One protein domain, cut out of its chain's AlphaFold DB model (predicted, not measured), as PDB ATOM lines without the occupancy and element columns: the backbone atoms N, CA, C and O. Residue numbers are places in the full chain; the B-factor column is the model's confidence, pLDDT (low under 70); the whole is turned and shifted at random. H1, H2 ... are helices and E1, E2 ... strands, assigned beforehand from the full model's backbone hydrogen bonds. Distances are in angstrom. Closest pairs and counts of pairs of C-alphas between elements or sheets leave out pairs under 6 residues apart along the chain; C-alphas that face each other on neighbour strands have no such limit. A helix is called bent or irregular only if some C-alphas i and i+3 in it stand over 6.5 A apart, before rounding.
ATOM      1  N   ALA A 168     -12.972  42.867  20.016       90.88
ATOM      2  CA  ALA A 168     -12.225  42.169  21.055       90.88
ATOM      3  C   ALA A 168     -12.501  42.767  22.439       90.88
ATOM      4  O   ALA A 168     -12.815  43.953  22.568       90.88
ATOM      5  N   ILE A 169     -12.384  41.934  23.470       90.69
ATOM      6  CA  ILE A 169     -12.491  42.313  24.876       90.69
ATOM      7  C   ILE A 169     -11.577  41.430  25.727       90.69
ATOM      8  O   ILE A 169     -11.361  40.256  25.432       90.69
ATOM      9  N   VAL A 170     -11.044  42.007  26.798       89.50
ATOM     10  CA  VAL A 170     -10.274  41.276  27.805       89.50
ATOM     11  C   VAL A 170     -11.175  40.996  28.995       89.50
ATOM     12  O   VAL A 170     -11.814  41.922  29.493       89.50
ATOM     13  N   SER A 171     -11.202  39.751  29.463       93.19
ATOM     14  CA  SER A 171     -11.993  39.342  30.625       93.19
ATOM     15  C   SER A 171     -11.122  38.816  31.763       93.19
ATOM     16  O   SER A 171      -9.963  38.421  31.560       93.19
ATOM     17  N   SER A 172     -11.707  38.756  32.959       94.00
ATOM     18  CA  SER A 172     -11.183  37.935  34.048       94.00
ATOM     19  C   SER A 172     -11.357  36.447  33.733       94.00
ATOM     20  O   SER A 172     -12.000  36.067  32.745       94.00
ATOM     21  N   GLY A 173     -10.720  35.602  34.540       93.31
ATOM     22  CA  GLY A 173     -10.883  34.153  34.461       93.31
ATOM     23  C   GLY A 173     -12.128  33.632  35.172       93.31
ATOM     24  O   GLY A 173     -12.543  32.509  34.905       93.31
ATOM     25  N   ASP A 174     -12.761  34.463  36.000       95.44
ATOM     26  CA  ASP A 174     -14.026  34.135  36.646       95.44
ATOM     27  C   ASP A 174     -15.179  34.160  35.639       95.44
ATOM     28  O   ASP A 174     -15.223  34.988  34.721       95.44
ATOM     29  N   ALA A 175     -16.133  33.246  35.814       94.12
ATOM     30  CA  ALA A 175     -17.328  33.201  34.978       94.12
ATOM     31  C   ALA A 175     -18.187  34.452  35.172       94.12
ATOM     32  O   ALA A 175     -18.614  35.084  34.202       94.12
ATOM     33  N   ASP A 176     -18.409  34.794  36.437       91.44
ATOM     34  CA  ASP A 176     -19.381  35.783  36.870       91.44
ATOM     35  C   ASP A 176     -18.748  37.170  37.077       91.44
ATOM     36  O   ASP A 176     -17.532  37.359  37.012       91.44
ATOM     37  N   GLY A 177     -19.599  38.165  37.334       90.94
ATOM     38  CA  GLY A 177     -19.193  39.557  37.527       90.94
ATOM     39  C   GLY A 177     -19.096  40.356  36.226       90.94
ATOM     40  O   GLY A 177     -19.111  39.816  35.122       90.94
ATOM     41  N   GLU A 178     -18.998  41.681  36.349       91.81
ATOM     42  CA  GLU A 178     -19.043  42.606  35.201       91.81
ATOM     43  C   GLU A 178     -17.895  42.403  34.203       91.81
ATOM     44  O   GLU A 178     -18.045  42.675  33.014       91.81
ATOM     45  N   ARG A 179     -16.746  41.919  34.687       91.50
ATOM     46  CA  ARG A 179     -15.563  41.599  33.874       91.50
ATOM     47  C   ARG A 179     -15.376  40.102  33.645       91.50
ATOM     48  O   ARG A 179     -14.415  39.726  32.976       91.50
ATOM     49  N   GLY A 180     -16.287  39.277  34.166       96.12
ATOM     50  CA  GLY A 180     -16.275  37.834  33.979       96.12
ATOM     51  C   GLY A 180     -16.322  37.461  32.505       96.12
ATOM     52  O   GLY A 180     -16.835  38.219  31.664       96.12
ATOM     53  N   TYR A 181     -15.788  36.292  32.159       96.38
ATOM     54  CA  TYR A 181     -15.765  35.855  30.764       96.38
ATOM     55  C   TYR A 181     -17.181  35.680  30.191       96.38
ATOM     56  O   TYR A 181     -17.371  35.850  28.985       96.38
ATOM     57  N   VAL A 182     -18.201  35.425  31.027       97.00
ATOM     58  CA  VAL A 182     -19.603  35.325  30.587       97.00
ATOM     59  C   VAL A 182     -20.149  36.685  30.154       97.00
ATOM     60  O   VAL A 182     -20.604  36.827  29.016       97.00
ATOM     61  N   ALA A 183     -20.054  37.697  31.021       96.62
ATOM     62  CA  ALA A 183     -20.514  39.054  30.722       96.62
ATOM     63  C   ALA A 183     -19.756  39.654  29.524       96.62
ATOM     64  O   ALA A 183     -20.360  40.252  28.630       96.62
ATOM     65  N   SER A 184     -18.445  39.415  29.458       96.44
ATOM     66  CA  SER A 184     -17.586  39.880  28.365       96.44
ATOM     67  C   SER A 184     -17.956  39.241  27.021       96.44
ATOM     68  O   SER A 184     -18.073  39.935  26.011       96.44
ATOM     69  N   THR A 185     -18.210  37.927  27.005       96.81
ATOM     70  CA  THR A 185     -18.677  37.215  25.805       96.81
ATOM     71  C   THR A 185     -20.040  37.731  25.356       96.81
ATOM     72  O   THR A 185     -20.233  38.006  24.171       96.81
ATOM     73  N   ARG A 186     -20.980  37.915  26.293       94.62
ATOM     74  CA  ARG A 186     -22.314  38.452  25.990       94.62
ATOM     75  C   ARG A 186     -22.234  39.839  25.361       94.62
ATOM     76  O   ARG A 186     -22.866  40.060  24.338       94.62
ATOM     77  N   SER A 187     -21.386  40.719  25.888       94.94
ATOM     78  CA  SER A 187     -21.167  42.054  25.319       94.94
ATOM     79  C   SER A 187     -20.753  42.012  23.839       94.94
ATOM     80  O   SER A 187     -21.254  42.793  23.029       94.94
ATOM     81  N   LEU A 188     -19.893  41.068  23.435       94.31
ATOM     82  CA  LEU A 188     -19.543  40.890  22.019       94.31
ATOM     83  C   LEU A 188     -20.714  40.348  21.186       94.31
ATOM     84  O   LEU A 188     -20.932  40.802  20.060       94.31
ATOM     85  N   ILE A 189     -21.490  39.409  21.730       93.06
ATOM     86  CA  ILE A 189     -22.675  38.851  21.059       93.06
ATOM     87  C   ILE A 189     -23.747  39.926  20.845       93.06
ATOM     88  O   ILE A 189     -24.315  40.017  19.753       93.06
ATOM     89  N   ASP A 190     -23.984  40.776  21.839       92.12
ATOM     90  CA  ASP A 190     -24.947  41.879  21.770       92.12
ATOM     91  C   ASP A 190     -24.524  42.931  20.732       92.12
ATOM     92  O   ASP A 190     -25.364  43.538  20.070       92.12
ATOM     93  N   ARG A 191     -23.213  43.073  20.500       91.38
ATOM     94  CA  ARG A 191     -22.634  43.875  19.406       91.38
ATOM     95  C   ARG A 191     -22.722  43.211  18.028       91.38
ATOM     96  O   ARG A 191     -22.218  43.769  17.058       91.38
ATOM     97  N   GLY A 192     -23.341  42.037  17.926       89.75
ATOM     98  CA  GLY A 192     -23.548  41.325  16.665       89.75
ATOM     99  C   GLY A 192     -22.485  40.279  16.326       89.75
ATOM    100  O   GLY A 192     -22.619  39.625  15.296       89.75
ATOM    101  N   CYS A 193     -21.477  40.050  17.178       90.38
ATOM    102  CA  CYS A 193     -20.476  39.010  16.925       90.38
ATOM    103  C   CYS A 193     -21.115  37.620  17.072       90.38
ATOM    104  O   CYS A 193     -21.936  37.391  17.969       90.38
ATOM    105  N   ARG A 194     -20.772  36.684  16.183       84.31
ATOM    106  CA  ARG A 194     -21.362  35.330  16.170       84.31
ATOM    107  C   ARG A 194     -20.318  34.225  16.209       84.31
ATOM    108  O   ARG A 194     -20.524  33.248  16.921       84.31
ATOM    109  N   ASP A 195     -19.208  34.396  15.496       91.12
ATOM    110  CA  ASP A 195     -18.056  33.502  15.582       91.12
ATOM    111  C   ASP A 195     -17.021  34.124  16.525       91.12
ATOM    112  O   ASP A 195     -16.466  35.185  16.241       91.12
ATOM    113  N   LEU A 196     -16.821  33.506  17.688       94.94
ATOM    114  CA  LEU A 196     -15.930  34.011  18.730       94.94
ATOM    115  C   LEU A 196     -14.832  32.996  19.026       94.94
ATOM    116  O   LEU A 196     -15.034  31.784  18.985       94.94
ATOM    117  N   MET A 197     -13.672  33.509  19.405       95.12
ATOM    118  CA  MET A 197     -12.558  32.730  19.922       95.12
ATOM    119  C   MET A 197     -11.993  33.384  21.179       95.12
ATOM    120  O   MET A 197     -12.118  34.593  21.373       95.12
ATOM    121  N   ALA A 198     -11.342  32.587  22.019       93.75
ATOM    122  CA  ALA A 198     -10.670  33.053  23.220       93.75
ATOM    123  C   ALA A 198      -9.220  32.543  23.277       93.75
ATOM    124  O   ALA A 198      -8.923  31.416  22.877       93.75
ATOM    125  N   LYS A 199      -8.307  33.373  23.788       89.62
ATOM    126  CA  LYS A 199      -6.903  33.027  24.076       89.62
ATOM    127  C   LYS A 199      -6.615  33.329  25.544       89.62
ATOM    128  O   LYS A 199      -7.002  34.390  26.027       89.62
ATOM    129  N   ILE A 200      -5.916  32.432  26.236       86.88
ATOM    130  CA  ILE A 200      -5.366  32.705  27.572       86.88
ATOM    131  C   ILE A 200      -4.139  33.611  27.410       86.88
ATOM    132  O   ILE A 200      -3.221  33.265  26.665       86.88
ATOM    133  N   ILE A 201      -4.121  34.768  28.080       78.94
ATOM    134  CA  ILE A 201      -3.123  35.829  27.837       78.94
ATOM    135  C   ILE A 201      -2.173  36.116  29.003       78.94
ATOM    136  O   ILE A 201      -1.184  36.822  28.816       78.94
ATOM    137  N   PHE A 202      -2.403  35.560  30.197       74.44
ATOM    138  CA  PHE A 202      -1.496  35.786  31.336       74.44
ATOM    139  C   PHE A 202      -0.154  35.041  31.201       74.44
ATOM    140  O   PHE A 202       0.801  35.323  31.934       74.44
ATOM    141  N   GLN A 203      -0.070  34.081  30.277       70.19
ATOM    142  CA  GLN A 203       1.146  33.344  29.970       70.19
ATOM    143  C   GLN A 203       1.256  33.075  28.457       70.19
ATOM    144  O   GLN A 203       0.338  32.498  27.872       70.19
ATOM    145  N   PRO A 204       2.393  33.424  27.820       62.12
ATOM    146  CA  PRO A 204       2.637  33.108  26.415       62.12
ATOM    147  C   PRO A 204       2.555  31.605  26.134       62.12
ATOM    148  O   PRO A 204       3.057  30.801  26.925       62.12
ATOM    149  N   LYS A 205       1.954  31.247  24.989       64.81
ATOM    150  CA  LYS A 205       1.822  29.865  24.482       64.81
ATOM    151  C   LYS A 205       1.234  28.877  25.509       64.81
ATOM    152  O   LYS A 205       1.528  27.689  25.452       64.81
ATOM    153  N   TYR A 206       0.425  29.363  26.456       72.31
ATOM    154  CA  TYR A 206      -0.179  28.527  27.496       72.31
ATOM    155  C   TYR A 206      -1.163  27.507  26.902       72.31
ATOM    156  O   TYR A 206      -1.076  26.318  27.184       72.31
ATOM    157  N   GLN A 207      -2.030  27.967  26.002       81.00
ATOM    158  CA  GLN A 207      -2.848  27.124  25.136       81.00
ATOM    159  C   GLN A 207      -3.014  27.829  23.787       81.00
ATOM    160  O   GLN A 207      -2.989  29.064  23.718       81.00
ATOM    161  N   ALA A 208      -3.192  27.055  22.716       81.44
ATOM    162  CA  ALA A 208      -3.628  27.602  21.439       81.44
ATOM    163  C   ALA A 208      -4.975  28.340  21.599       81.44
ATOM    164  O   ALA A 208      -5.813  27.906  22.399       81.44
ATOM    165  N   PRO A 209      -5.208  29.433  20.852       87.06
ATOM    166  CA  PRO A 209      -6.509  30.086  20.843       87.06
ATOM    167  C   PRO A 209      -7.617  29.098  20.453       87.06
ATOM    168  O   PRO A 209      -7.467  28.346  19.491       87.06
ATOM    169  N   ALA A 210      -8.726  29.109  21.186       91.81
ATOM    170  CA  ALA A 210      -9.814  28.154  21.022       91.81
ATOM    171  C   ALA A 210     -11.093  28.855  20.554       91.81
ATOM    172  O   ALA A 210     -11.446  29.926  21.050       91.81
ATOM    173  N   GLN A 211     -11.798  28.251  19.599       94.44
ATOM    174  CA  GLN A 211     -13.109  28.730  19.164       94.44
ATOM    175  C   GLN A 211     -14.157  28.438  20.246       94.44
ATOM    176  O   GLN A 211     -14.218  27.329  20.777       94.44
ATOM    177  N   LEU A 212     -15.004  29.420  20.550       94.62
ATOM    178  CA  LEU A 212     -16.114  29.262  21.482       94.62
ATOM    179  C   LEU A 212     -17.313  28.674  20.735       94.62
ATOM    180  O   LEU A 212     -17.946  29.336  19.915       94.62
ATOM    181  N   GLN A 213     -17.616  27.406  21.006       91.19
ATOM    182  CA  GLN A 213     -18.710  26.704  20.342       91.19
ATOM    183  C   GLN A 213     -20.033  26.925  21.078       91.19
ATOM    184  O   GLN A 213     -20.261  26.395  22.165       91.19
ATOM    185  N   PHE A 214     -20.936  27.678  20.454       89.00
ATOM    186  CA  PHE A 214     -22.302  27.863  20.943       89.00
ATOM    187  C   PHE A 214     -23.271  26.920  20.227       89.00
ATOM    188  O   PHE A 214     -23.056  26.521  19.081       89.00
ATOM    189  N   ARG A 215     -24.371  26.552  20.898       78.62
ATOM    190  CA  ARG A 215     -25.436  25.778  20.248       78.62
ATOM    191  C   ARG A 215     -26.055  26.609  19.114       78.62
ATOM    192  O   ARG A 215     -26.417  27.755  19.373       78.62
ATOM    193  N   PRO A 216     -26.234  26.045  17.907       68.25
ATOM    194  CA  PRO A 216     -26.922  26.736  16.825       68.25
ATOM    195  C   PRO A 216     -28.380  27.014  17.205       68.25
ATOM    196  O   PRO A 216     -29.078  26.115  17.675       68.25
ATOM    197  N   GLY A 217     -28.847  28.240  16.985       71.06
ATOM    198  CA  GLY A 217     -30.229  28.630  17.241       71.06
ATOM    199  C   GLY A 217     -30.462  30.125  17.010       71.06
ATOM    200  O   GLY A 217     -29.498  30.882  16.906       71.06
ATOM    201  N   PRO A 218     -31.731  30.560  16.906       68.12
ATOM    202  CA  PRO A 218     -32.074  31.975  16.756       68.12
ATOM    203  C   PRO A 218     -31.855  32.780  18.048       68.12
ATOM    204  O   PRO A 218     -31.772  34.004  18.003       68.12
ATOM    205  N   GLU A 219     -31.770  32.103  19.194       78.88
ATOM    206  CA  GLU A 219     -31.596  32.719  20.507       78.88
ATOM    207  C   GLU A 219     -30.115  32.880  20.861       78.88
ATOM    208  O   GLU A 219     -29.286  32.016  20.567       78.88
ATOM    209  N   ALA A 220     -29.787  33.981  21.540       82.94
ATOM    210  CA  ALA A 220     -28.460  34.180  22.108       82.94
ATOM    211  C   ALA A 220     -28.149  33.090  23.157       82.94
ATOM    212  O   ALA A 220     -29.049  32.651  23.881       82.94
ATOM    213  N   PRO A 221     -26.884  32.645  23.284       88.12
ATOM    214  CA  PRO A 221     -26.523  31.635  24.268       88.12
ATOM    215  C   PRO A 221     -26.775  32.141  25.697       88.12
ATOM    216  O   PRO A 221     -26.429  33.267  26.064       88.12
ATOM    217  N   SER A 222     -27.355  31.273  26.529       92.38
ATOM    218  CA  SER A 222     -27.521  31.532  27.962       92.38
ATOM    219  C   SER A 222     -26.170  31.597  28.685       92.38
ATOM    220  O   SER A 222     -25.173  31.084  28.175       92.38
ATOM    221  N   ASP A 223     -26.133  32.153  29.904       94.69
ATOM    222  CA  ASP A 223     -24.915  32.185  30.744       94.69
ATOM    223  C   ASP A 223     -24.282  30.802  30.879       94.69
ATOM    224  O   ASP A 223     -23.102  30.602  30.600       94.69
ATOM    225  N   ARG A 224     -25.111  29.805  31.201       94.06
ATOM    226  CA  ARG A 224     -24.690  28.406  31.295       94.06
ATOM    227  C   ARG A 224     -24.184  27.857  29.958       94.06
ATOM    228  O   ARG A 224     -23.311  26.992  29.940       94.06
ATOM    229  N   GLY A 225     -24.736  28.329  28.841       94.50
ATOM    230  CA  GLY A 225     -24.252  28.009  27.500       94.50
ATOM    231  C   GLY A 225     -22.846  28.554  27.247       94.50
ATOM    232  O   GLY A 225     -22.001  27.822  26.738       94.50
ATOM    233  N   ILE A 226     -22.578  29.794  27.664       95.69
ATOM    234  CA  ILE A 226     -21.256  30.422  27.557       95.69
ATOM    235  C   ILE A 226     -20.244  29.724  28.473       95.69
ATOM    236  O   ILE A 226     -19.174  29.341  28.009       95.69
ATOM    237  N   GLN A 227     -20.596  29.469  29.737       95.62
ATOM    238  CA  GLN A 227     -19.754  28.705  30.670       95.62
ATOM    239  C   GLN A 227     -19.383  27.333  30.105       95.62
ATOM    240  O   GLN A 227     -18.220  26.937  30.123       95.62
ATOM    241  N   LYS A 228     -20.359  26.623  29.525       95.25
ATOM    242  CA  LYS A 228     -20.104  25.339  28.871       95.25
ATOM    243  C   LYS A 228     -19.132  25.473  27.694       95.25
ATOM    244  O   LYS A 228     -18.275  24.608  27.549       95.25
ATOM    245  N   ALA A 229     -19.244  26.524  26.880       95.69
ATOM    246  CA  ALA A 229     -18.332  26.757  25.761       95.69
ATOM    247  C   ALA A 229     -16.887  26.991  26.240       95.69
ATOM    248  O   ALA A 229     -15.964  26.416  25.670       95.69
ATOM    249  N   PHE A 230     -16.685  27.757  27.320       96.44
ATOM    250  CA  PHE A 230     -15.363  27.942  27.934       96.44
ATOM    251  C   PHE A 230     -14.809  26.645  28.524       96.44
ATOM    252  O   PHE A 230     -13.653  26.310  28.280       96.44
ATOM    253  N   PHE A 231     -15.641  25.877  29.230       94.62
ATOM    254  CA  PHE A 231     -15.246  24.568  29.745       94.62
ATOM    255  C   PHE A 231     -14.834  23.613  28.616       94.62
ATOM    256  O   PHE A 231     -13.840  22.913  28.729       94.62
ATOM    257  N   GLN A 232     -15.548  23.609  27.488       94.62
ATOM    258  CA  GLN A 232     -15.177  22.799  26.322       94.62
ATOM    259  C   GLN A 232     -13.897  23.288  25.632       94.62
ATOM    260  O   GLN A 232     -13.157  22.477  25.083       94.62
ATOM    261  N   ALA A 233     -13.653  24.599  25.633       93.94
ATOM    262  CA  ALA A 233     -12.500  25.209  24.980       93.94
ATOM    263  C   ALA A 233     -11.197  25.047  25.778       93.94
ATOM    264  O   ALA A 233     -10.136  24.885  25.177       93.94
ATOM    265  N   PHE A 234     -11.263  25.108  27.110       93.12
ATOM    266  CA  PHE A 234     -10.081  25.147  27.981       93.12
ATOM    267  C   PHE A 234      -9.991  23.970  28.958       93.12
ATOM    268  O   PHE A 234      -8.906  23.686  29.451       93.12
ATOM    269  N   ASP A 235     -11.080  23.241  29.207       90.69
ATOM    270  CA  ASP A 235     -11.111  22.068  30.091       90.69
ATOM    271  C   ASP A 235     -10.417  22.350  31.443       90.69
ATOM    272  O   ASP A 235     -10.687  23.373  32.080       90.69
ATOM    273  N   ALA A 236      -9.480  21.495  31.867       87.88
ATOM    274  CA  ALA A 236      -8.741  21.639  33.117       87.88
ATOM    275  C   ALA A 236      -7.952  22.955  33.227       87.88
ATOM    276  O   ALA A 236      -7.721  23.434  34.336       87.88
ATOM    277  N   ASN A 237      -7.581  23.572  32.102       89.06
ATOM    278  CA  ASN A 237      -6.847  24.836  32.094       89.06
ATOM    279  C   ASN A 237      -7.694  26.022  32.576       89.06
ATOM    280  O   ASN A 237      -7.144  27.059  32.943       89.06
ATOM    281  N   LEU A 238      -9.025  25.887  32.597       90.69
ATOM    282  CA  LEU A 238      -9.911  26.912  33.146       90.69
ATOM    283  C   LEU A 238      -9.706  27.087  34.662       90.69
ATOM    284  O   LEU A 238      -9.855  28.197  35.156       90.69
ATOM    285  N   MET A 239      -9.284  26.043  35.384       89.12
ATOM    286  CA  MET A 239      -8.991  26.144  36.823       89.12
ATOM    287  C   MET A 239      -7.794  27.062  37.103       89.12
ATOM    288  O   MET A 239      -7.823  27.857  38.035       89.12
ATOM    289  N   ASP A 240      -6.764  27.034  36.253       87.62
ATOM    290  CA  ASP A 240      -5.596  27.925  36.368       87.62
ATOM    291  C   ASP A 240      -5.934  29.401  36.071       87.62
ATOM    292  O   ASP A 240      -5.099  30.297  36.282       87.62
ATOM    293  N   CYS A 241      -7.130  29.647  35.530       89.31
ATOM    294  CA  CYS A 241      -7.630  30.957  35.145       89.31
ATOM    295  C   CYS A 241      -8.412  31.651  36.267       89.31
ATOM    296  O   CYS A 241      -8.431  32.882  36.280       89.31
ATOM    297  N   GLU A 242      -9.039  30.900  37.175       87.56
ATOM    298  CA  GLU A 242      -9.883  31.437  38.253       87.56
ATOM    299  C   GLU A 242      -9.146  32.504  39.084       87.56
ATOM    300  O   GLU A 242      -7.920  32.479  39.226       87.56
ATOM    301  N   GLU A 243      -9.894  33.497  39.572       87.31
ATOM    302  CA  GLU A 243      -9.417  34.644  40.362       87.31
ATOM    303  C   GLU A 243      -8.449  35.600  39.633       87.31
ATOM    304  O   GLU A 243      -7.991  36.602  40.194       87.31
ATOM    305  N   ARG A 244      -8.129  35.356  38.356       89.44
ATOM    306  CA  ARG A 244      -7.297  36.276  37.569       89.44
ATOM    307  C   ARG A 244      -8.133  37.405  36.992       89.44
ATOM    308  O   ARG A 244      -8.939  37.189  36.091       89.44
ATOM    309  N   GLU A 245      -7.823  38.640  37.372       86.56
ATOM    310  CA  GLU A 245      -8.480  39.837  36.820       86.56
ATOM    311  C   GLU A 245      -8.271  40.035  35.309       86.56
ATOM    312  O   GLU A 245      -9.048  40.717  34.647       86.56
ATOM    313  N   THR A 246      -7.185  39.494  34.756       85.56
ATOM    314  CA  THR A 246      -6.853  39.562  33.329       85.56
ATOM    315  C   THR A 246      -6.427  38.177  32.880       85.56
ATOM    316  O   THR A 246      -5.321  37.730  33.196       85.56
ATOM    317  N   CYS A 247      -7.310  37.498  32.154       89.00
ATOM    318  CA  CYS A 247      -7.115  36.102  31.805       89.00
ATOM    319  C   CYS A 247      -7.324  35.802  30.326       89.00
ATOM    320  O   CYS A 247      -6.426  35.236  29.698       89.00
ATOM    321  N   PHE A 248      -8.472  36.190  29.771       91.06
ATOM    322  CA  PHE A 248      -8.824  35.863  28.394       91.06
ATOM    323  C   PHE A 248      -8.820  37.102  27.510       91.06
ATOM    324  O   PHE A 248      -9.349  38.144  27.892       91.06
ATOM    325  N   LEU A 249      -8.281  36.963  26.302       90.06
ATOM    326  CA  LEU A 249      -8.624  37.810  25.166       90.06
ATOM    327  C   LEU A 249      -9.715  37.091  24.377       90.06
ATOM    328  O   LEU A 249      -9.443  36.059  23.763       90.06
ATOM    329  N   ILE A 250     -10.929  37.628  24.413       93.56
ATOM    330  CA  ILE A 250     -12.081  37.133  23.662       93.56
ATOM    331  C   ILE A 250     -12.243  38.039  22.449       93.56
ATOM    332  O   ILE A 250     -12.300  39.259  22.592       93.56
ATOM    333  N   GLN A 251     -12.297  37.467  21.254       92.12
ATOM    334  CA  GLN A 251     -12.363  38.233  20.016       92.12
ATOM    335  C   GLN A 251     -13.247  37.553  18.979       92.12
ATOM    336  O   GLN A 251     -13.432  36.336  18.996       92.12
ATOM    337  N   GLU A 252     -13.775  38.355  18.065       92.81
ATOM    338  CA  GLU A 252     -14.386  37.874  16.836       92.81
ATOM    339  C   GLU A 252     -13.367  37.068  16.031       92.81
ATOM    340  O   GLU A 252     -12.222  37.484  15.829       92.81
ATOM    341  N   ARG A 253     -13.780  35.886  15.585       91.56
ATOM    342  CA  ARG A 253     -12.985  35.057  14.694       91.56
ATOM    343  C   ARG A 253     -13.239  35.522  13.264       91.56
ATOM    344  O   ARG A 253     -14.342  35.382  12.750       91.56
TER     345      ARG A 253
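What this domain is: This is residues 168 to 253 of the 416 residues of an uncharacterized protein of Bosea sp. RAC05 (UniProt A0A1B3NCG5). A twisted sheet of four strands is covered on one face by two helices, H1 over E4 and the kinked H2 over E2 and E3, while its other face has no named helix. The printed part has 86 residues, with E1, H1, E2, E3, H2, E4 along it; the sheet's order is E1, E4, E2, E3, antiparallel throughout. The class is mixed, helices and strands, and the whole is compact, with a radius of gyration of the C-alphas of 11.6 A and spans of 35 by 24 by 21 A.

Where its parts are: E1, residues 168 to 171, begins at C-alpha 168 (-12.225, 42.169, 21.055). H1, residues 181 to 190, is 14.2 A long. E2 is residues 196 to 200, 13.8 A, and E3 residues 210 to 212. H2, residues 223 to 241, is 17.9 A long and irregular: C-alphas 233 and 236 are 9.6 A apart, with a kink of 104 degrees near residue 234. E4, residues 248 to 252, 13.0 A, ends at C-alpha 252 (-14.386, 37.874, 16.836).

How they stand to each other: Edge strand E1 pairs with E4 through N 169 and O 250, 2.8 A; E4 with E2 through N 197 and O 251, 2.9 A; E2 and E3, a hairpin, through N 198 and O 210, 2.8 A. H1 and H2 are on the same face, at heights of 8.8 A and 9.6 A over the sheet, in two layers, helices on one face of a sheet. H2 touches H1 with residues 223 to 227 alone, the closest C-alphas being Val 182 and Ile 226, 6.0 A. Every O i to N i+4 pair is within hydrogen-bond range in H1, 9 of 15 in H2.

The domain as a whole: The C-alphas farthest apart, Pro 204 and Pro 218, are 36.0 A apart. The printed part has no cut and no long link. Residues 204 to 205, 216 and 218 have pLDDT under 70.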